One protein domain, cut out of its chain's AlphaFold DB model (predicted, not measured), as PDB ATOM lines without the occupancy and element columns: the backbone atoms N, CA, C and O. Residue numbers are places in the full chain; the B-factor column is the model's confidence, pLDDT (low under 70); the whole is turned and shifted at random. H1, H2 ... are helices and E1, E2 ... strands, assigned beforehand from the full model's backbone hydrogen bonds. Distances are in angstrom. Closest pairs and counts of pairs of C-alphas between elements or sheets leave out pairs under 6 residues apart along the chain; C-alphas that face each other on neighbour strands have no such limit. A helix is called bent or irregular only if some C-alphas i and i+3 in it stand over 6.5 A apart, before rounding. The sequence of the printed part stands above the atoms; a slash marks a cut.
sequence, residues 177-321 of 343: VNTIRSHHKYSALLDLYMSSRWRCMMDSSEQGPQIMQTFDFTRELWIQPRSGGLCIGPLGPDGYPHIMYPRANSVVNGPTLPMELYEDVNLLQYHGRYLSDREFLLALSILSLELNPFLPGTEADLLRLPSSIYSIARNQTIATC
ATOM      1  N   VAL A 177      55.712  29.929 196.618       88.19
ATOM      2  CA  VAL A 177      54.984  28.698 196.273       88.19
ATOM      3  C   VAL A 177      53.932  28.347 197.324       88.19
ATOM      4  O   VAL A 177      52.816  27.974 196.963       88.19
ATOM      5  N   ASN A 178      54.218  28.528 198.615       84.62
ATOM      6  CA  ASN A 178      53.245  28.192 199.660       84.62
ATOM      7  C   ASN A 178      51.996  29.062 199.624       84.62
ATOM      8  O   ASN A 178      50.917  28.561 199.905       84.62
ATOM      9  N   THR A 179      52.108  30.326 199.211       84.06
ATOM     10  CA  THR A 179      50.934  31.184 199.009       84.06
ATOM     11  C   THR A 179      49.985  30.575 197.980       84.06
ATOM     12  O   THR A 179      48.772  30.557 198.181       84.06
ATOM     13  N   ILE A 180      50.534  30.023 196.899       86.50
ATOM     14  CA  ILE A 180      49.751  29.373 195.846       86.50
ATOM     15  C   ILE A 180      49.183  28.053 196.358       86.50
ATOM     16  O   ILE A 180      47.998  27.795 196.182       86.50
ATOM     17  N   ARG A 181      49.982  27.238 197.051       83.75
ATOM     18  CA  ARG A 181      49.496  25.980 197.641       83.75
ATOM     19  C   ARG A 181      48.315  26.221 198.579       83.75
ATOM     20  O   ARG A 181      47.287  25.568 198.423       83.75
ATOM     21  N   SER A 182      48.417  27.199 199.479       81.31
ATOM     22  CA  SER A 182      47.320  27.575 200.375       81.31
ATOM     23  C   SER A 182      46.090  28.061 199.602       81.31
ATOM     24  O   SER A 182      44.978  27.636 199.908       81.31
ATOM     25  N   HIS A 183      46.270  28.880 198.558       82.31
ATOM     26  CA  HIS A 183      45.164  29.335 197.706       82.31
ATOM     27  C   HIS A 183      44.442  28.171 197.004       82.31
ATOM     28  O   HIS A 183      43.217  28.155 196.914       82.31
ATOM     29  N   HIS A 184      45.195  27.157 196.576       82.44
ATOM     30  CA  HIS A 184      44.681  25.945 195.934       82.44
ATOM     31  C   HIS A 184      44.364  24.813 196.929       82.44
ATOM     32  O   HIS A 184      44.267  23.652 196.525       82.44
ATOM     33  N   LYS A 185      44.200  25.134 198.223       82.62
ATOM     34  CA  LYS A 185      43.873  24.189 199.308       82.62
ATOM     35  C   LYS A 185      44.754  22.933 199.315       82.62
ATOM     36  O   LYS A 185      44.257  21.836 199.549       82.62
ATOM     37  N   TYR A 186      46.044  23.096 199.026       76.69
ATOM     38  CA  TYR A 186      47.018  22.005 198.980       76.69
ATOM     39  C   TYR A 186      46.592  20.859 198.042       76.69
ATOM     40  O   TYR A 186      46.640  19.685 198.401       76.69
ATOM     41  N   SER A 187      46.141  21.201 196.827       82.94
ATOM     42  CA  SER A 187      45.819  20.214 195.787       82.94
ATOM     43  C   SER A 187      46.997  19.263 195.539       82.94
ATOM     44  O   SER A 187      48.086  19.690 195.152       82.94
ATOM     45  N   ALA A 188      46.755  17.956 195.679       81.50
ATOM     46  CA  ALA A 188      47.759  16.923 195.424       81.50
ATOM     47  C   ALA A 188      48.280  16.949 193.973       81.50
ATOM     48  O   ALA A 188      49.447  16.657 193.724       81.50
ATOM     49  N   LEU A 189      47.442  17.342 193.006       86.31
ATOM     50  CA  LEU A 189      47.853  17.475 191.602       86.31
ATOM     51  C   LEU A 189      48.793  18.665 191.391       86.31
ATOM     52  O   LEU A 189      49.721  18.584 190.580       86.31
ATOM     53  N   LEU A 190      48.556  19.756 192.122       87.06
ATOM     54  CA  LEU A 190      49.425  20.925 192.112       87.06
ATOM     55  C   LEU A 190      50.752  20.611 192.797       87.06
ATOM     56  O   LEU A 190      51.801  20.926 192.248       87.06
ATOM     57  N   ASP A 191      50.719  19.930 193.939       83.94
ATOM     58  CA  ASP A 191      51.925  19.512 194.654       83.94
ATOM     59  C   ASP A 191      52.765  18.536 193.820       83.94
ATOM     60  O   ASP A 191      53.990  18.672 193.761       83.94
ATOM     61  N   LEU A 192      52.123  17.628 193.075       84.75
ATOM     62  CA  LEU A 192      52.794  16.783 192.089       84.75
ATOM     63  C   LEU A 192      53.470  17.612 190.994       84.75
ATOM     64  O   LEU A 192      54.642  17.403 190.675       84.75
ATOM     65  N   TYR A 193      52.747  18.579 190.430       88.06
ATOM     66  CA  TYR A 193      53.298  19.477 189.420       88.06
ATOM     67  C   TYR A 193      54.506  20.248 189.961       88.06
ATOM     68  O   TYR A 193      55.580  20.181 189.361       88.06
ATOM     69  N   MET A 194      54.385  20.892 191.122       86.56
ATOM     70  CA  MET A 194      55.466  21.666 191.737       86.56
ATOM     71  C   MET A 194      56.684  20.797 192.042       86.56
ATOM     72  O   MET A 194      57.806  21.184 191.722       86.56
ATOM     73  N   SER A 195      56.466  19.594 192.571       82.06
ATOM     74  CA  SER A 195      57.535  18.630 192.844       82.06
ATOM     75  C   SER A 195      58.262  18.206 191.569       82.06
ATOM     76  O   SER A 195      59.494  18.170 191.527       82.06
ATOM     77  N   SER A 196      57.517  17.950 190.490       81.94
ATOM     78  CA  SER A 196      58.100  17.600 189.193       81.94
ATOM     79  C   SER A 196      58.932  18.749 188.606       81.94
ATOM     80  O   SER A 196      60.047  18.531 188.128       81.94
ATOM     81  N   ARG A 197      58.441  19.993 188.715       85.81
ATOM     82  CA  ARG A 197      59.146  21.196 188.253       85.81
ATOM     83  C   ARG A 197      60.402  21.466 189.062       85.81
ATOM     84  O   ARG A 197      61.434  21.804 188.486       85.81
ATOM     85  N   TRP A 198      60.321  21.285 190.374       81.50
ATOM     86  CA  TRP A 198      61.454  21.415 191.277       81.50
ATOM     87  C   TRP A 198      62.558  20.429 190.898       81.50
ATOM     88  O   TRP A 198      63.720  20.812 190.759       81.50
ATOM     89  N   ARG A 199      62.185  19.171 190.636       78.88
ATOM     90  CA  ARG A 199      63.133  18.143 190.206       78.88
ATOM     91  C   ARG A 199      63.831  18.517 188.901       78.88
ATOM     92  O   ARG A 199      65.053  18.438 188.844       78.88
ATOM     93  N   CYS A 200      63.076  18.991 187.907       79.62
ATOM     94  CA  CYS A 200      63.644  19.469 186.644       79.62
ATOM     95  C   CYS A 200      64.662  20.588 186.872       79.62
ATOM     96  O   CYS A 200      65.757  20.542 186.326       79.62
ATOM     97  N   MET A 201      64.312  21.564 187.715       80.19
ATOM     98  CA  MET A 201      65.185  22.689 188.044       80.19
ATOM     99  C   MET A 201      66.492  22.225 188.711       80.19
ATOM    100  O   MET A 201      67.566  22.723 188.371       80.19
ATOM    101  N   MET A 202      66.428  21.239 189.611       77.62
ATOM    102  CA  MET A 202      67.620  20.668 190.248       77.62
ATOM    103  C   MET A 202      68.475  19.845 189.289       77.62
ATOM    104  O   MET A 202      69.694  19.978 189.314       77.62
ATOM    105  N   ASP A 203      67.858  19.023 188.441       77.00
ATOM    106  CA  ASP A 203      68.581  18.165 187.496       77.00
ATOM    107  C   ASP A 203      69.231  18.964 186.361       77.00
ATOM    108  O   ASP A 203      70.281  18.572 185.856       77.00
ATOM    109  N   SER A 204      68.656  20.112 185.991       73.38
ATOM    110  CA  SER A 204      69.264  21.035 185.026       73.38
ATOM    111  C   SER A 204      70.420  21.865 185.594       73.38
ATOM    112  O   SER A 204      71.145  22.507 184.839       73.38
ATOM    113  N   SER A 205      70.588  21.886 186.919       73.00
ATOM    114  CA  SER A 205      71.565  22.731 187.604       73.00
ATOM    115  C   SER A 205      72.808  21.925 187.968       73.00
ATOM    116  O   SER A 205      72.741  21.003 188.779       73.00
ATOM    117  N   GLU A 206      73.978  22.332 187.465       69.75
ATOM    118  CA  GLU A 206      75.273  21.729 187.839       69.75
ATOM    119  C   GLU A 206      75.531  21.757 189.359       69.75
ATOM    120  O   GLU A 206      76.267  20.931 189.894       69.75
ATOM    121  N   GLN A 207      74.897  22.695 190.073       67.75
ATOM    122  CA  GLN A 207      75.029  22.882 191.520       67.75
ATOM    123  C   GLN A 207      73.838  22.322 192.315       67.75
ATOM    124  O   GLN A 207      73.798  22.480 193.535       67.75
ATOM    125  N   GLY A 208      72.879  21.652 191.661       67.25
ATOM    126  CA  GLY A 208      71.653  21.129 192.278       67.25
ATOM    127  C   GLY A 208      71.877  20.408 193.620       67.25
ATOM    128  O   GLY A 208      71.251  20.786 194.611       67.25
ATOM    129  N   PRO A 209      72.828  19.454 193.723       67.56
ATOM    130  CA  PRO A 209      73.102  18.743 194.976       67.56
ATOM    131  C   PRO A 209      73.631  19.619 196.124       67.56
ATOM    132  O   PRO A 209      73.354  19.331 197.286       67.56
ATOM    133  N   GLN A 210      74.392  20.677 195.828       66.06
ATOM    134  CA  GLN A 210      74.956  21.587 196.840       66.06
ATOM    135  C   GLN A 210      73.903  22.589 197.324       66.06
ATOM    136  O   GLN A 210      73.801  22.882 198.517       66.06
ATOM    137  N   ILE A 211      73.068  23.066 196.400       65.25
ATOM    138  CA  ILE A 211      71.930  23.933 196.712       65.25
ATOM    139  C   ILE A 211      70.934  23.173 197.587       65.25
ATOM    140  O   ILE A 211      70.401  23.746 198.535       65.25
ATOM    141  N   MET A 212      70.771  21.864 197.362       65.25
ATOM    142  CA  MET A 212      69.868  21.057 198.174       65.25
ATOM    143  C   MET A 212      70.200  21.037 199.679       65.25
ATOM    144  O   MET A 212      69.332  20.753 200.497       65.25
ATOM    145  N   GLN A 213      71.449  21.306 200.060       62.81
ATOM    146  CA  GLN A 213      71.882  21.253 201.460       62.81
ATOM    147  C   GLN A 213      71.766  22.600 202.183       62.81
ATOM    148  O   GLN A 213      71.823  22.644 203.408       62.81
ATOM    149  N   THR A 214      71.645  23.697 201.436       64.06
ATOM    150  CA  THR A 214      71.734  25.068 201.972       64.06
ATOM    151  C   THR A 214      70.448  25.866 201.808       64.06
ATOM    152  O   THR A 214      70.311  26.933 202.401       64.06
ATOM    153  N   PHE A 215      69.517  25.368 201.000       69.00
ATOM    154  CA  PHE A 215      68.295  26.061 200.635       69.00
ATOM    155  C   PHE A 215      67.125  25.633 201.518       69.00
ATOM    156  O   PHE A 215      66.835  24.442 201.648       69.00
ATOM    157  N   ASP A 216      66.417  26.609 202.083       72.25
ATOM    158  CA  ASP A 216      65.175  26.335 202.795       72.25
ATOM    159  C   ASP A 216      64.019  26.216 201.792       72.25
ATOM    160  O   ASP A 216      63.316  27.183 201.486       72.25
ATOM    161  N   PHE A 217      63.801  24.999 201.279       69.62
ATOM    162  CA  PHE A 217      62.727  24.709 200.315       69.62
ATOM    163  C   PHE A 217      61.343  25.066 200.825       69.62
ATOM    164  O   PHE A 217      60.423  25.261 200.029       69.62
ATOM    165  N   THR A 218      61.184  25.127 202.144       70.19
ATOM    166  CA  THR A 218      59.899  25.441 202.737       70.19
ATOM    167  C   THR A 218      59.570  26.910 202.652       70.19
ATOM    168  O   THR A 218      58.408  27.240 202.820       70.19
ATOM    169  N   ARG A 219      60.532  27.795 202.389       78.94
ATOM    170  CA  ARG A 219      60.306  29.243 202.472       78.94
ATOM    171  C   ARG A 219      60.872  30.008 201.295       78.94
ATOM    172  O   ARG A 219      60.306  31.019 200.911       78.94
ATOM    173  N   GLU A 220      61.955  29.548 200.697       84.44
ATOM    174  CA  GLU A 220      62.667  30.300 199.661       84.44
ATOM    175  C   GLU A 220      62.218  29.943 198.239       84.44
ATOM    176  O   GLU A 220      62.733  30.511 197.273       84.44
ATOM    177  N   LEU A 221      61.259  29.021 198.078       86.81
ATOM    178  CA  LEU A 221      60.751  28.611 196.769       86.81
ATOM    179  C   LEU A 221      59.633  29.537 196.274       86.81
ATOM    180  O   LEU A 221      58.594  29.712 196.918       86.81
ATOM    181  N   TRP A 222      59.851  30.113 195.098       90.50
ATOM    182  CA  TRP A 222      58.977  31.076 194.437       90.50
ATOM    183  C   TRP A 222      58.624  30.591 193.033       90.50
ATOM    184  O   TRP A 222      59.196  29.631 192.514       90.50
ATOM    185  N   ILE A 223      57.647  31.248 192.417       90.38
ATOM    186  CA  ILE A 223      57.226  30.953 191.058       90.38
ATOM    187  C   ILE A 223      56.897  32.216 190.279       90.38
ATOM    188  O   ILE A 223      56.295  33.159 190.796       90.38
ATOM    189  N   GLN A 224      57.251  32.188 189.003       91.00
ATOM    190  CA  GLN A 224      56.897  33.192 188.015       91.00
ATOM    191  C   GLN A 224      55.452  32.966 187.539       91.00
ATOM    192  O   GLN A 224      55.190  31.987 186.834       91.00
ATOM    193  N   PRO A 225      54.490  33.862 187.833       88.94
ATOM    194  CA  PRO A 225      53.074  33.599 187.563       88.94
ATOM    195  C   PRO A 225      52.750  33.375 186.081       88.94
ATOM    196  O   PRO A 225      51.827  32.636 185.750       88.94
ATOM    197  N   ARG A 226      53.509  34.014 185.182       87.94
ATOM    198  CA  ARG A 226      53.268  33.986 183.729       87.94
ATOM    199  C   ARG A 226      53.872  32.792 183.011       87.94
ATOM    200  O   ARG A 226      53.378  32.430 181.955       87.94
ATOM    201  N   SER A 227      54.973  32.252 183.514       89.44
ATOM    202  CA  SER A 227      55.653  31.120 182.882       89.44
ATOM    203  C   SER A 227      55.361  29.822 183.623       89.44
ATOM    204  O   SER A 227      55.354  28.774 182.992       89.44
ATOM    205  N   GLY A 228      55.125  29.878 184.939       88.62
ATOM    206  CA  GLY A 228      55.151  28.708 185.815       88.62
ATOM    207  C   GLY A 228      56.554  28.249 186.194       88.62
ATOM    208  O   GLY A 228      56.700  27.175 186.776       88.62
ATOM    209  N   GLY A 229      57.583  29.010 185.812       89.06
ATOM    210  CA  GLY A 229      58.972  28.731 186.155       89.06
ATOM    211  C   GLY A 229      59.195  28.886 187.652       89.06
ATOM    212  O   GLY A 229      58.783  29.890 188.237       89.06
ATOM    213  N   LEU A 230      59.815  27.882 188.271       88.62
ATOM    214  CA  LEU A 230      60.229  27.968 189.665       88.62
ATOM    215  C   LEU A 230      61.482  28.823 189.771       88.62
ATOM    216  O   LEU A 230      62.378  28.734 188.936       88.62
ATOM    217  N   CYS A 231      61.540  29.618 190.827       87.75
ATOM    218  CA  CYS A 231      62.669  30.469 191.127       87.75
ATOM    219  C   CYS A 231      62.928  30.510 192.634       87.75
ATOM    220  O   CYS A 231      62.149  30.019 193.452       87.75
ATOM    221  N   ILE A 232      64.063  31.087 192.999       85.69
ATOM    222  CA  ILE A 232      64.470  31.297 194.382       85.69
ATOM    223  C   ILE A 232      64.193  32.739 194.779       85.69
ATOM    224  O   ILE A 232      64.643  33.650 194.093       85.69
ATOM    225  N   GLY A 233      63.534  32.970 195.909       87.06
ATOM    226  CA  GLY A 233      63.336  34.312 196.452       87.06
ATOM    227  C   GLY A 233      63.685  34.417 197.936       87.06
ATOM    228  O   GLY A 233      64.185  33.457 198.526       87.06
ATOM    229  N   PRO A 234      63.429  35.585 198.549       86.12
ATOM    230  CA  PRO A 234      63.521  35.763 199.995       86.12
ATOM    231  C   PRO A 234      62.624  34.784 200.757       86.12
ATOM    232  O   PRO A 234      61.717  34.180 200.180       86.12
ATOM    233  N   LEU A 235      62.818  34.694 202.074       83.56
ATOM    234  CA  LEU A 235      61.962  33.870 202.925       83.56
ATOM    235  C   LEU A 235      60.482  34.243 202.739       83.56
ATOM    236  O   LEU A 235      60.069  35.390 202.905       83.56
ATOM    237  N   GLY A 236      59.717  33.240 202.334       80.00
ATOM    238  CA  GLY A 236      58.279  33.223 202.160       80.00
ATOM    239  C   GLY A 236      57.550  32.735 203.417       80.00
ATOM    240  O   GLY A 236      58.173  32.568 204.476       80.00
ATOM    241  N   PRO A 237      56.231  32.485 203.302       76.31
ATOM    242  CA  PRO A 237      55.468  31.881 204.380       76.31
ATOM    243  C   PRO A 237      56.027  30.494 204.665       76.31
ATOM    244  O   PRO A 237      56.406  29.789 203.724       76.31
ATOM    245  N   ASP A 238      56.031  30.105 205.940       72.31
ATOM    246  CA  ASP A 238      56.398  28.750 206.336       72.31
ATOM    247  C   ASP A 238      55.546  27.746 205.552       72.31
ATOM    248  O   ASP A 238      54.313  27.781 205.555       72.31
ATOM    249  N   GLY A 239      56.235  26.885 204.816       65.38
ATOM    250  CA  GLY A 239      55.656  25.740 204.140       65.38
ATOM    251  C   GLY A 239      55.996  24.469 204.883       65.38
ATOM    252  O   GLY A 239      56.962  24.400 205.636       65.38
ATOM    253  N   TYR A 240      55.236  23.418 204.626       59.72
ATOM    254  CA  TYR A 240      55.664  22.101 205.062       59.72
ATOM    255  C   TYR A 240      56.659  21.494 204.052       59.72
ATOM    256  O   TYR A 240      56.438  21.625 202.841       59.72
ATOM    257  N   PRO A 241      57.718  20.799 204.519       55.12
ATOM    258  CA  PRO A 241      58.836  20.277 203.712       55.12
ATOM    259  C   PRO A 241      58.492  19.131 202.752       55.12
ATOM    260  O   PRO A 241      59.389  18.550 202.148       55.12
ATOM    261  N   HIS A 242      57.211  18.827 202.546       55.94
ATOM    262  CA  HIS A 242      56.720  17.676 201.777       55.94
ATOM    263  C   HIS A 242      56.938  17.766 200.252       55.94
ATOM    264  O   HIS A 242      56.335  17.022 199.495       55.94
ATOM    265  N   ILE A 243      57.819  18.647 199.756       53.97
ATOM    266  CA  ILE A 243      58.231  18.654 198.333       53.97
ATOM    267  C   ILE A 243      59.212  17.493 198.049       53.97
ATOM    268  O   ILE A 243      59.771  17.365 196.957       53.97
ATOM    269  N   MET A 244      59.450  16.611 199.022       53.97
ATOM    270  CA  MET A 244      60.352  15.478 198.876       53.97
ATOM    271  C   MET A 244      59.667  14.318 198.165       53.97
ATOM    272  O   MET A 244      59.423  13.254 198.714       53.97
ATOM    273  N   TYR A 245      59.419  14.516 196.879       52.62
ATOM    274  CA  TYR A 245      59.065  13.428 196.001       52.62
ATOM    275  C   TYR A 245      60.212  12.395 195.971       52.62
ATOM    276  O   TYR A 245      61.310  12.707 195.488       52.62
ATOM    277  N   PRO A 246      60.008  11.154 196.448       45.78
ATOM    278  CA  PRO A 246      61.001  10.109 196.342       45.78
ATOM    279  C   PRO A 246      60.953   9.569 194.915       45.78
ATOM    280  O   PRO A 246      60.049   8.831 194.540       45.78
ATOM    281  N   ARG A 247      61.956   9.937 194.114       48.31
ATOM    282  CA  ARG A 247      62.539   9.068 193.079       48.31
ATOM    283  C   ARG A 247      61.519   8.319 192.189       48.31
ATOM    284  O   ARG A 247      61.662   7.116 191.990       48.31
ATOM    285  N   ALA A 248      60.525   8.998 191.601       43.97
ATOM    286  CA  ALA A 248      59.984   8.478 190.343       43.97
ATOM    287  C   ALA A 248      61.091   8.631 189.300       43.97
ATOM    288  O   ALA A 248      61.659   9.709 189.141       43.97
ATOM    289  N   ASN A 249      61.431   7.538 188.625       49.19
ATOM    290  CA  ASN A 249      62.532   7.494 187.663       49.19
ATOM    291  C   ASN A 249      62.280   8.357 186.407       49.19
ATOM    292  O   ASN A 249      63.161   8.464 185.558       49.19
ATOM    293  N   SER A 250      61.105   8.978 186.289       54.22
ATOM    294  CA  SER A 250      60.707   9.852 185.191       54.22
ATOM    295  C   SER A 250      60.764  11.324 185.611       54.22
ATOM    296  O   SER A 250      59.897  11.821 186.335       54.22
ATOM    297  N   VAL A 251      61.768  12.048 185.121       60.34
ATOM    298  CA  VAL A 251      61.731  13.515 185.117       60.34
ATOM    299  C   VAL A 251      60.641  13.942 184.131       60.34
ATOM    300  O   VAL A 251      60.686  13.579 182.955       60.34
ATOM    301  N   VAL A 252      59.648  14.700 184.602       64.88
ATOM    302  CA  VAL A 252      58.615  15.282 183.734       64.88
ATOM    303  C   VAL A 252      59.246  16.411 182.918       64.88
ATOM    304  O   VAL A 252      59.212  17.571 183.313       64.88
ATOM    305  N   ASN A 253      59.797  16.086 181.750       69.19
ATOM    306  CA  ASN A 253      60.391  17.057 180.817       69.19
ATOM    307  C   ASN A 253      59.339  17.870 180.029       69.19
ATOM    308  O   ASN A 253      59.552  18.238 178.874       69.19
ATOM    309  N   GLY A 254      58.177  18.129 180.632       79.69
ATOM    310  CA  GLY A 254      57.128  18.962 180.049       79.69
ATOM    311  C   GLY A 254      57.453  20.463 180.125       79.69
ATOM    312  O   GLY A 254      58.326  20.877 180.898       79.69
ATOM    313  N   PRO A 255      56.763  21.309 179.336       88.56
ATOM    314  CA  PRO A 255      56.855  22.759 179.463       88.56
ATOM    315  C   PRO A 255      56.290  23.220 180.812       88.56
ATOM    316  O   PRO A 255      55.451  22.551 181.413       88.56
ATOM    317  N   THR A 256      56.722  24.382 181.295       91.19
ATOM    318  CA  THR A 256      56.082  25.011 182.455       91.19
ATOM    319  C   THR A 256      54.657  25.456 182.111       91.19
ATOM    320  O   THR A 256      54.359  25.809 180.967       91.19
ATOM    321  N   LEU A 257      53.776  25.447 183.110       92.56
ATOM    322  CA  LEU A 257      52.404  25.931 183.007       92.56
ATOM    323  C   LEU A 257      52.242  27.266 183.742       92.56
ATOM    324  O   LEU A 257      52.575  27.324 184.925       92.56
ATOM    325  N   PRO A 258      51.683  28.314 183.113       93.00
ATOM    326  CA  PRO A 258      51.339  29.542 183.819       93.00
ATOM    327  C   PRO A 258      50.373  29.264 184.976       93.00
ATOM    328  O   PRO A 258      49.534  28.366 184.907       93.00
ATOM    329  N   MET A 259      50.457  30.085 186.023       90.00
ATOM    330  CA  MET A 259      49.684  29.914 187.259       90.00
ATOM    331  C   MET A 259      48.166  29.944 187.026       90.00
ATOM    332  O   MET A 259      47.416  29.300 187.751       90.00
ATOM    333  N   GLU A 260      47.704  30.643 185.987       89.44
ATOM    334  CA  GLU A 260      46.288  30.675 185.586       89.44
ATOM    335  C   GLU A 260      45.733  29.300 185.171       89.44
ATOM    336  O   GLU A 260      44.523  29.108 185.145       89.44
ATOM    337  N   LEU A 261      46.606  28.328 184.882       93.31
ATOM    338  CA  LEU A 261      46.232  26.964 184.520       93.31
ATOM    339  C   LEU A 261      46.329  25.978 185.695       93.31
ATOM    340  O   LEU A 261      46.211  24.778 185.472       93.31
ATOM    341  N   TYR A 262      46.494  26.431 186.942       92.12
ATOM    342  CA  TYR A 262      46.609  25.555 188.126       92.12
ATOM    343  C   TYR A 262      45.282  25.003 188.651       92.12
ATOM    344  O   TYR A 262      45.114  24.719 189.837       92.12
ATOM    345  N   GLU A 263      44.329  24.802 187.755       89.38
ATOM    346  CA  GLU A 263      43.133  24.038 188.063       89.38
ATOM    347  C   GLU A 263      43.410  22.539 187.938       89.38
ATOM    348  O   GLU A 263      44.071  22.095 186.997       89.38
ATOM    349  N   ASP A 264      42.829  21.743 188.840       86.56
ATOM    350  CA  ASP A 264      42.999  20.283 188.880       86.56
ATOM    351  C   ASP A 264      42.776  19.612 187.515       86.56
ATOM    352  O   ASP A 264      43.488  18.678 187.164       86.56
ATOM    353  N   VAL A 265      41.821  20.097 186.712       88.62
ATOM    354  CA  VAL A 265      41.542  19.540 185.377       88.62
ATOM    355  C   VAL A 265      42.718  19.719 184.413       88.62
ATOM    356  O   VAL A 265      43.062  18.793 183.680       88.62
ATOM    357  N   ASN A 266      43.366  20.881 184.440       92.94
ATOM    358  CA  ASN A 266      44.499  21.196 183.577       92.94
ATOM    359  C   ASN A 266      45.754  20.466 184.057       92.94
ATOM    360  O   ASN A 266      46.503  19.922 183.249       92.94
ATOM    361  N   LEU A 267      45.951  20.395 185.375       90.38
ATOM    362  CA  LEU A 267      47.053  19.656 185.987       90.38
ATOM    363  C   LEU A 267      46.932  18.152 185.723       90.38
ATOM    364  O   LEU A 267      47.920  17.509 185.382       90.38
ATOM    365  N   LEU A 268      45.722  17.592 185.794       89.50
ATOM    366  CA  LEU A 268      45.458  16.202 185.428       89.50
ATOM    367  C   LEU A 268      45.801  15.936 183.956       89.50
ATOM    368  O   LEU A 268      46.483  14.960 183.654       89.50
ATOM    369  N   GLN A 269      45.370  16.814 183.044       91.19
ATOM    370  CA  GLN A 269      45.711  16.701 181.621       91.19
ATOM    371  C   GLN A 269      47.215  16.816 181.375       91.19
ATOM    372  O   GLN A 269      47.755  16.100 180.535       91.19
ATOM    373  N   TYR A 270      47.890  17.713 182.091       91.06
ATOM    374  CA  TYR A 270      49.335  17.865 182.016       91.06
ATOM    375  C   TYR A 270      50.037  16.578 182.441       91.06
ATOM    376  O   TYR A 270      50.815  16.022 181.672       91.06
ATOM    377  N   HIS A 271      49.706  16.053 183.621       87.75
ATOM    378  CA  HIS A 271      50.303  14.820 184.126       87.75
ATOM    379  C   HIS A 271      50.027  13.634 183.207       87.75
ATOM    380  O   HIS A 271      50.957  12.909 182.877       87.75
ATOM    381  N   GLY A 272      48.805  13.496 182.688       87.38
ATOM    382  CA  GLY A 272      48.456  12.434 181.739       87.38
ATOM    383  C   GLY A 272      49.204  12.495 180.399       87.38
ATOM    384  O   GLY A 272      49.233  11.504 179.675       87.38
ATOM    385  N   ARG A 273      49.822  13.631 180.046       89.75
ATOM    386  CA  ARG A 273      50.679  13.745 178.851       89.75
ATOM    387  C   ARG A 273      52.125  13.330 179.097       89.75
ATOM    388  O   ARG A 273      52.804  12.971 178.139       89.75
ATOM    389  N   TYR A 274      52.606  13.437 180.333       86.38
ATOM    390  CA  TYR A 274      54.036  13.320 180.638       86.38
ATOM    391  C   TYR A 274      54.387  12.226 181.648       86.38
ATOM    392  O   TYR A 274      55.568  11.940 181.828       86.38
ATOM    393  N   LEU A 275      53.395  11.615 182.288       84.94
ATOM    394  CA  LEU A 275      53.552  10.480 183.187       84.94
ATOM    395  C   LEU A 275      52.763   9.293 182.644       84.94
ATOM    396  O   LEU A 275      51.665   9.456 182.110       84.94
ATOM    397  N   SER A 276      53.296   8.087 182.824       84.81
ATOM    398  CA  SER A 276      52.482   6.882 182.674       84.81
ATOM    399  C   SER A 276      51.445   6.790 183.797       84.81
ATOM    400  O   SER A 276      51.670   7.286 184.903       84.81
ATOM    401  N   ASP A 277      50.343   6.070 183.562       83.75
ATOM    402  CA  ASP A 277      49.312   5.824 184.583       83.75
ATOM    403  C   ASP A 277      49.908   5.278 185.889       83.75
ATOM    404  O   ASP A 277      49.512   5.669 186.985       83.75
ATOM    405  N   ARG A 278      50.905   4.388 185.783       81.94
ATOM    406  CA  ARG A 278      51.590   3.813 186.944       81.94
ATOM    407  C   ARG A 278      52.379   4.868 187.714       81.94
ATOM    408  O   ARG A 278      52.292   4.899 188.937       81.94
ATOM    409  N   GLU A 279      53.156   5.701 187.027       82.25
ATOM    410  CA  GLU A 279      53.940   6.763 187.669       82.25
ATOM    411  C   GLU A 279      53.031   7.799 188.318       82.25
ATOM    412  O   GLU A 279      53.272   8.183 189.458       82.25
ATOM    413  N   PHE A 280      51.955   8.183 187.633       83.38
ATOM    414  CA  PHE A 280      50.960   9.119 188.137       83.38
ATOM    415  C   PHE A 280      50.233   8.599 189.387       83.38
ATOM    416  O   PHE A 280      50.059   9.333 190.356       83.38
ATOM    417  N   LEU A 281      49.838   7.325 189.419       82.69
ATOM    418  CA  LEU A 281      49.182   6.754 190.600       82.69
ATOM    419  C   LEU A 281      50.147   6.576 191.775       82.69
ATOM    420  O   LEU A 281      49.785   6.879 192.912       82.69
ATOM    421  N   LEU A 282      51.385   6.143 191.512       80.44
ATOM    422  CA  LEU A 282      52.427   6.092 192.542       80.44
ATOM    423  C   LEU A 282      52.678   7.488 193.127       80.44
ATOM    424  O   LEU A 282      52.736   7.634 194.346       80.44
ATOM    425  N   ALA A 283      52.723   8.510 192.272       77.50
ATOM    426  CA  ALA A 283      52.855   9.905 192.663       77.50
ATOM    427  C   ALA A 283      51.825  10.354 193.682       77.50
ATOM    428  O   ALA A 283      52.153  10.848 194.762       77.50
ATOM    429  N   LEU A 284      50.565  10.174 193.304       77.94
ATOM    430  CA  LEU A 284      49.440  10.611 194.102       77.94
ATOM    431  C   LEU A 284      49.363   9.831 195.405       77.94
ATOM    432  O   LEU A 284      49.069  10.429 196.433       77.94
ATOM    433  N   SER A 285      49.682   8.533 195.384       74.38
ATOM    434  CA  SER A 285      49.698   7.720 196.601       74.38
ATOM    435  C   SER A 285      50.696   8.255 197.632       74.38
ATOM    436  O   SER A 285      50.327   8.448 198.787       74.38
ATOM    437  N   ILE A 286      51.918   8.601 197.213       71.81
ATOM    438  CA  ILE A 286      52.948   9.144 198.108       71.81
ATOM    439  C   ILE A 286      52.502  10.495 198.674       71.81
ATOM    440  O   ILE A 286      52.483  10.675 199.888       71.81
ATOM    441  N   LEU A 287      52.046  11.409 197.813       72.94
ATOM    442  CA  LEU A 287      51.575  12.729 198.244       72.94
ATOM    443  C   LEU A 287      50.363  12.637 199.182       72.94
ATOM    444  O   LEU A 287      50.278  13.373 200.158       72.94
ATOM    445  N   SER A 288      49.438  11.707 198.933       67.56
ATOM    446  CA  SER A 288      48.262  11.495 199.789       67.56
ATOM    447  C   SER A 288      48.621  10.974 201.183       67.56
ATOM    448  O   SER A 288      47.987  11.360 202.165       67.56
ATOM    449  N   LEU A 289      49.661  10.140 201.290       63.97
ATOM    450  CA  LEU A 289      50.163   9.645 202.572       63.97
ATOM    451  C   LEU A 289      50.827  10.768 203.375       63.97
ATOM    452  O   LEU A 289      50.712  10.791 204.598       63.97
ATOM    453  N   GLU A 290      51.472  11.713 202.695       61.72
ATOM    454  CA  GLU A 290      52.144  12.853 203.324       61.72
ATOM    455  C   GLU A 290      51.181  13.990 203.711       61.72
ATOM    456  O   GLU A 290      51.419  14.677 204.701       61.72
ATOM    457  N   LEU A 291      50.059  14.153 202.998       60.00
ATOM    458  CA  LEU A 291      49.003  15.135 203.308       60.00
ATOM    459  C   LEU A 291      48.054  14.688 204.445       60.00
ATOM    460  O   LEU A 291      47.277  15.490 204.968       60.00
ATOM    461  N   ASN A 292      48.133  13.420 204.859       47.94
ATOM    462  CA  ASN A 292      47.212  12.752 205.786       47.94
ATOM    463  C   ASN A 292      47.090  13.344 207.217       47.94
ATOM    464  O   ASN A 292      46.015  13.213 207.801       47.94
ATOM    465  N   PRO A 293      48.092  14.021 207.826       49.69
ATOM    466  CA  PRO A 293      47.911  14.582 209.169       49.69
ATOM    467  C   PRO A 293      47.048  15.859 209.227       49.69
ATOM    468  O   PRO A 293      46.808  16.360 210.323       49.69
ATOM    469  N   PHE A 294      46.560  16.387 208.095       50.44
ATOM    470  CA  PHE A 294      45.880  17.693 208.041       50.44
ATOM    471  C   PHE A 294      44.403  17.652 207.630       50.44
ATOM    472  O   PHE A 294      43.787  18.705 207.476       50.44
ATOM    473  N   LEU A 295      43.814  16.462 207.498       46.94
ATOM    474  CA  LEU A 295      42.391  16.310 207.202       46.94
ATOM    475  C   LEU A 295      41.638  15.836 208.455       46.94
ATOM    476  O   LEU A 295      41.977  14.781 208.998       46.94
ATOM    477  N   PRO A 296      40.618  16.571 208.945       43.78
ATOM    478  CA  PRO A 296      39.745  16.063 209.997       43.78
ATOM    479  C   PRO A 296      39.094  14.757 209.518       43.78
ATOM    480  O   PRO A 296      38.769  14.620 208.340       43.78
ATOM    481  N   GLY A 297      38.943  13.799 210.438       44.91
ATOM    482  CA  GLY A 297      38.856  12.350 210.190       44.91
ATOM    483  C   GLY A 297      37.851  11.811 209.162       44.91
ATOM    484  O   GLY A 297      37.900  10.626 208.883       44.91
ATOM    485  N   THR A 298      36.989  12.629 208.559       47.78
ATOM    486  CA  THR A 298      36.117  12.248 207.435       47.78
ATOM    487  C   THR A 298      36.727  12.512 206.050       47.78
ATOM    488  O   THR A 298      36.402  11.801 205.105       47.78
ATOM    489  N   GLU A 299      37.617  13.501 205.895       42.56
ATOM    490  CA  GLU A 299      38.284  13.796 204.609       42.56
ATOM    491  C   GLU A 299      39.522  12.909 204.386       42.56
ATOM    492  O   GLU A 299      39.803  12.503 203.256       42.56
ATOM    493  N   ALA A 300      40.211  12.525 205.467       44.12
ATOM    494  CA  ALA A 300      41.303  11.548 205.434       44.12
ATOM    495  C   ALA A 300      40.827  10.173 204.920       44.12
ATOM    496  O   ALA A 300      41.547   9.485 204.198       44.12
ATOM    497  N   ASP A 301      39.582   9.798 205.232       41.09
ATOM    498  CA  ASP A 301      38.977   8.536 204.799       41.09
ATOM    499  C   ASP A 301      38.632   8.503 203.298       41.09
ATOM    500  O   ASP A 301      38.628   7.431 202.694       41.09
ATOM    501  N   LEU A 302      38.438   9.659 202.652       43.97
ATOM    502  CA  LEU A 302      38.189   9.746 201.205       43.97
ATOM    503  C   LEU A 302      39.476   9.627 200.375       43.97
ATOM    504  O   LEU A 302      39.439   9.109 199.258       43.97
ATOM    505  N   LEU A 303      40.624  10.027 200.934       44.84
ATOM    506  CA  LEU A 303      41.949   9.770 200.348       44.84
ATOM    507  C   LEU A 303      42.440   8.332 200.573       44.84
ATOM    508  O   LEU A 303      43.378   7.895 199.909       44.84
ATOM    509  N   ARG A 304      41.811   7.577 201.485       45.69
ATOM    510  CA  ARG A 304      42.142   6.168 201.764       45.69
ATOM    511  C   ARG A 304      41.577   5.182 200.750       45.69
ATOM    512  O   ARG A 304      41.935   4.008 200.806       45.69
ATOM    513  N   LEU A 305      40.709   5.616 199.840       49.78
ATOM    514  CA  LEU A 305      40.144   4.735 198.827       49.78
ATOM    515  C   LEU A 305      41.199   4.469 197.736       49.78
ATOM    516  O   LEU A 305      41.494   5.374 196.953       49.78
ATOM    517  N   PRO A 306      41.743   3.237 197.620       48.50
ATOM    518  CA  PRO A 306      42.863   2.905 196.721       48.50
ATOM    519  C   PRO A 306      42.553   3.075 195.226       48.50
ATOM    520  O   PRO A 306      43.395   2.830 194.365       48.50
ATOM    521  N   SER A 307      41.317   3.447 194.909       51.06
ATOM    522  CA  SER A 307      40.728   3.463 193.583       51.06
ATOM    523  C   SER A 307      40.094   4.807 193.238       51.06
ATOM    524  O   SER A 307      39.427   4.891 192.213       51.06
ATOM    525  N   SER A 308      40.277   5.871 194.028       55.16
ATOM    526  CA  SER A 308      39.681   7.174 193.712       55.16
ATOM    527  C   SER A 308      40.590   8.358 194.013       55.16
ATOM    528  O   SER A 308      41.203   8.435 195.069       55.16
ATOM    529  N   ILE A 309      40.623   9.315 193.087       59.50
ATOM    530  CA  ILE A 309      41.266  10.617 193.259       59.50
ATOM    531  C   ILE A 309      40.204  11.586 193.769       59.50
ATOM    532  O   ILE A 309      39.289  11.972 193.031       59.50
ATOM    533  N   TYR A 310      40.333  11.977 195.032       61.34
ATOM    534  CA  TYR A 310      39.490  12.984 195.661       61.34
ATOM    535  C   TYR A 310      40.106  14.378 195.500       61.34
ATOM    536  O   TYR A 310      41.279  14.585 195.804       61.34
ATOM    537  N   SER A 311      39.323  15.346 195.022       57.00
ATOM    538  CA  SER A 311      39.725  16.754 194.995       57.00
ATOM    539  C   SER A 311      39.187  17.448 196.240       57.00
ATOM    540  O   SER A 311      37.982  17.669 196.357       57.00
ATOM    541  N   ILE A 312      40.088  17.845 197.141       56.81
ATOM    542  CA  ILE A 312      39.761  18.671 198.318       56.81
ATOM    543  C   ILE A 312      39.244  20.044 197.867       56.81
ATOM    544  O   ILE A 312      38.273  20.569 198.411       56.81
ATOM    545  N   ALA A 313      39.841  20.613 196.813       49.72
ATOM    546  CA  ALA A 313      39.426  21.896 196.255       49.72
ATOM    547  C   ALA A 313      37.937  21.905 195.877       49.72
ATOM    548  O   ALA A 313      37.234  22.873 196.189       49.72
ATOM    549  N   ARG A 314      37.470  20.809 195.263       53.22
ATOM    550  CA  ARG A 314      36.094  20.624 194.780       53.22
ATOM    551  C   ARG A 314      35.191  19.851 195.740       53.22
ATOM    552  O   ARG A 314      34.009  19.715 195.448       53.22
ATOM    553  N   ASN A 315      35.735  19.355 196.848       65.19
ATOM    554  CA  ASN A 315      35.045  18.499 197.809       65.19
ATOM    555  C   ASN A 315      34.300  17.316 197.145       65.19
ATOM    556  O   ASN A 315      33.139  17.051 197.454       65.19
ATOM    557  N   GLN A 316      34.936  16.655 196.168       65.06
ATOM    558  CA  GLN A 316      34.349  15.523 195.435       65.06
ATOM    559  C   GLN A 316      35.410  14.616 194.796       65.06
ATOM    560  O   GLN A 316      36.522  15.051 194.483       65.06
ATOM    561  N   THR A 317      35.038  13.368 194.508       64.56
ATOM    562  CA  THR A 317      35.845  12.443 193.700       64.56
ATOM    563  C   THR A 317      35.853  12.881 192.239       64.56
ATOM    564  O   THR A 317      34.803  12.981 191.610       64.56
ATOM    565  N   ILE A 318      37.041  13.136 191.690       62.09
ATOM    566  CA  ILE A 318      37.213  13.604 190.305       62.09
ATOM    567  C   ILE A 318      37.659  12.501 189.346       62.09
ATOM    568  O   ILE A 318      37.532  12.662 188.135       62.09
ATOM    569  N   ALA A 319      38.151  11.378 189.867       55.03
ATOM    570  CA  ALA A 319      38.414  10.187 189.075       55.03
ATOM    571  C   ALA A 319      38.310   8.933 189.943       55.03
ATOM    572  O   ALA A 319      38.696   8.942 191.109       55.03
ATOM    573  N   THR A 320      37.836   7.841 189.355       53.25
ATOM    574  CA  THR A 320      37.831   6.509 189.968       53.25
ATOM    575  C   THR A 320      38.547   5.539 189.036       53.25
ATOM    576  O   THR A 320      38.165   5.428 187.873       53.25
ATOM    577  N   CYS A 321      39.571   4.842 189.520       46.97
ATOM    578  CA  CYS A 321      40.260   3.771 188.815       46.97
ATOM    579  C   CYS A 321      39.628   2.417 189.189       46.97
ATOM    580  O   CYS A 321      39.878   1.913 190.285       46.97
TER     581      CYS A 321
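This is residues 177 to 321 of the 343 residues of an uncharacterized protein of Moniliophthora roreri (strain MCA 2997) (UniProt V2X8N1). Two small strand hairpins, E3-E4 and E1-E2, lie at different places round a helical core: H2 runs through the middle, and H4 and H5 pack on its first residues. E3-E4 and H6 lie toward one end of the longest axis, H3 toward the other, and the long link of residues 233 to 263 winds round H2. The printed part has 145 residues, with six named helices and four named strands in the order H1 H2 H3 E1 E2 H4 H5 H6 E3 E4. Both sheets are antiparallel, and the class is mostly helix. The whole is compact and rounded, with a radius of gyration of the C-alphas of 14.8 A and spans of 41 by 30 by 27 A.

E3 is residues 308 to 311, 9.7 A long, and E4 is residues 316 to 320, 11.1 A, ending at C-alpha 320 (37.831, 6.509, 189.968). E1 is residues 221 to 223 and E2 residues 230 to 232. H5, residues 277 to 294, spans 26.5 A; it is irregular, with C-alphas 290 and 293 7.4 A apart, and has a kink of 25 degrees near residue 288. H2, residues 188 to 203, spans 22.3 A from (47.759, 16.923, 195.424). H4 is residues 264 to 274, 15.4 A. H1, residues 177 to 183, begins at (54.984, 28.698, 196.273); H3 is residues 208 to 214 and H6 residues 300 to 303.

In the hairpin E3 and E4, N 309 and O 319 are 2.8 A apart, within hydrogen-bond range. The closest C-alphas of E3 and H6 are Tyr 310 and Leu 303, 6.2 A. E3 is near H5 and H2. H5 touches H2, the hub, closest at the C-alphas of Leu 287 and Ala 188, 6.3 A, with a steep tilt of 69 degrees, only just short of perpendicular. H2 touches H4 with residues 189 to 193 alone, closest at the C-alphas of Leu 189 and Leu 267, 6.1 A. H2 and H3 touch only at the corner, and only just, with 3 pairs of C-alphas within 8 A; the closest are Met 202 and Gly 208, 4.5 A. H1 and H2 are close but not clearly touching, with the C-alphas of Arg 181 and Leu 190 7.5 A apart. In the hairpin E1 and E2, N 222 and O 231 are 2.8 A apart; C-alphas 177 of H1 and 222 of E1 are their closest, 5.0 A. In H1, H2 and H4 each O i to N i+4 pair is within hydrogen-bond range; in H5 12 of 14 are, in H3 1 of 3 beside 3 of 4 O i to N i+3 pairs, and H6 is too short for such a pair.

The C-alphas farthest apart, Glu 206 and Thr 298, are 44.8 A apart. The printed part has no cut, and the link from E2 to H4 is long. The mean pLDDT of the printed part is 72.6; residues under 70 include 239 to 253 and 288 to 321.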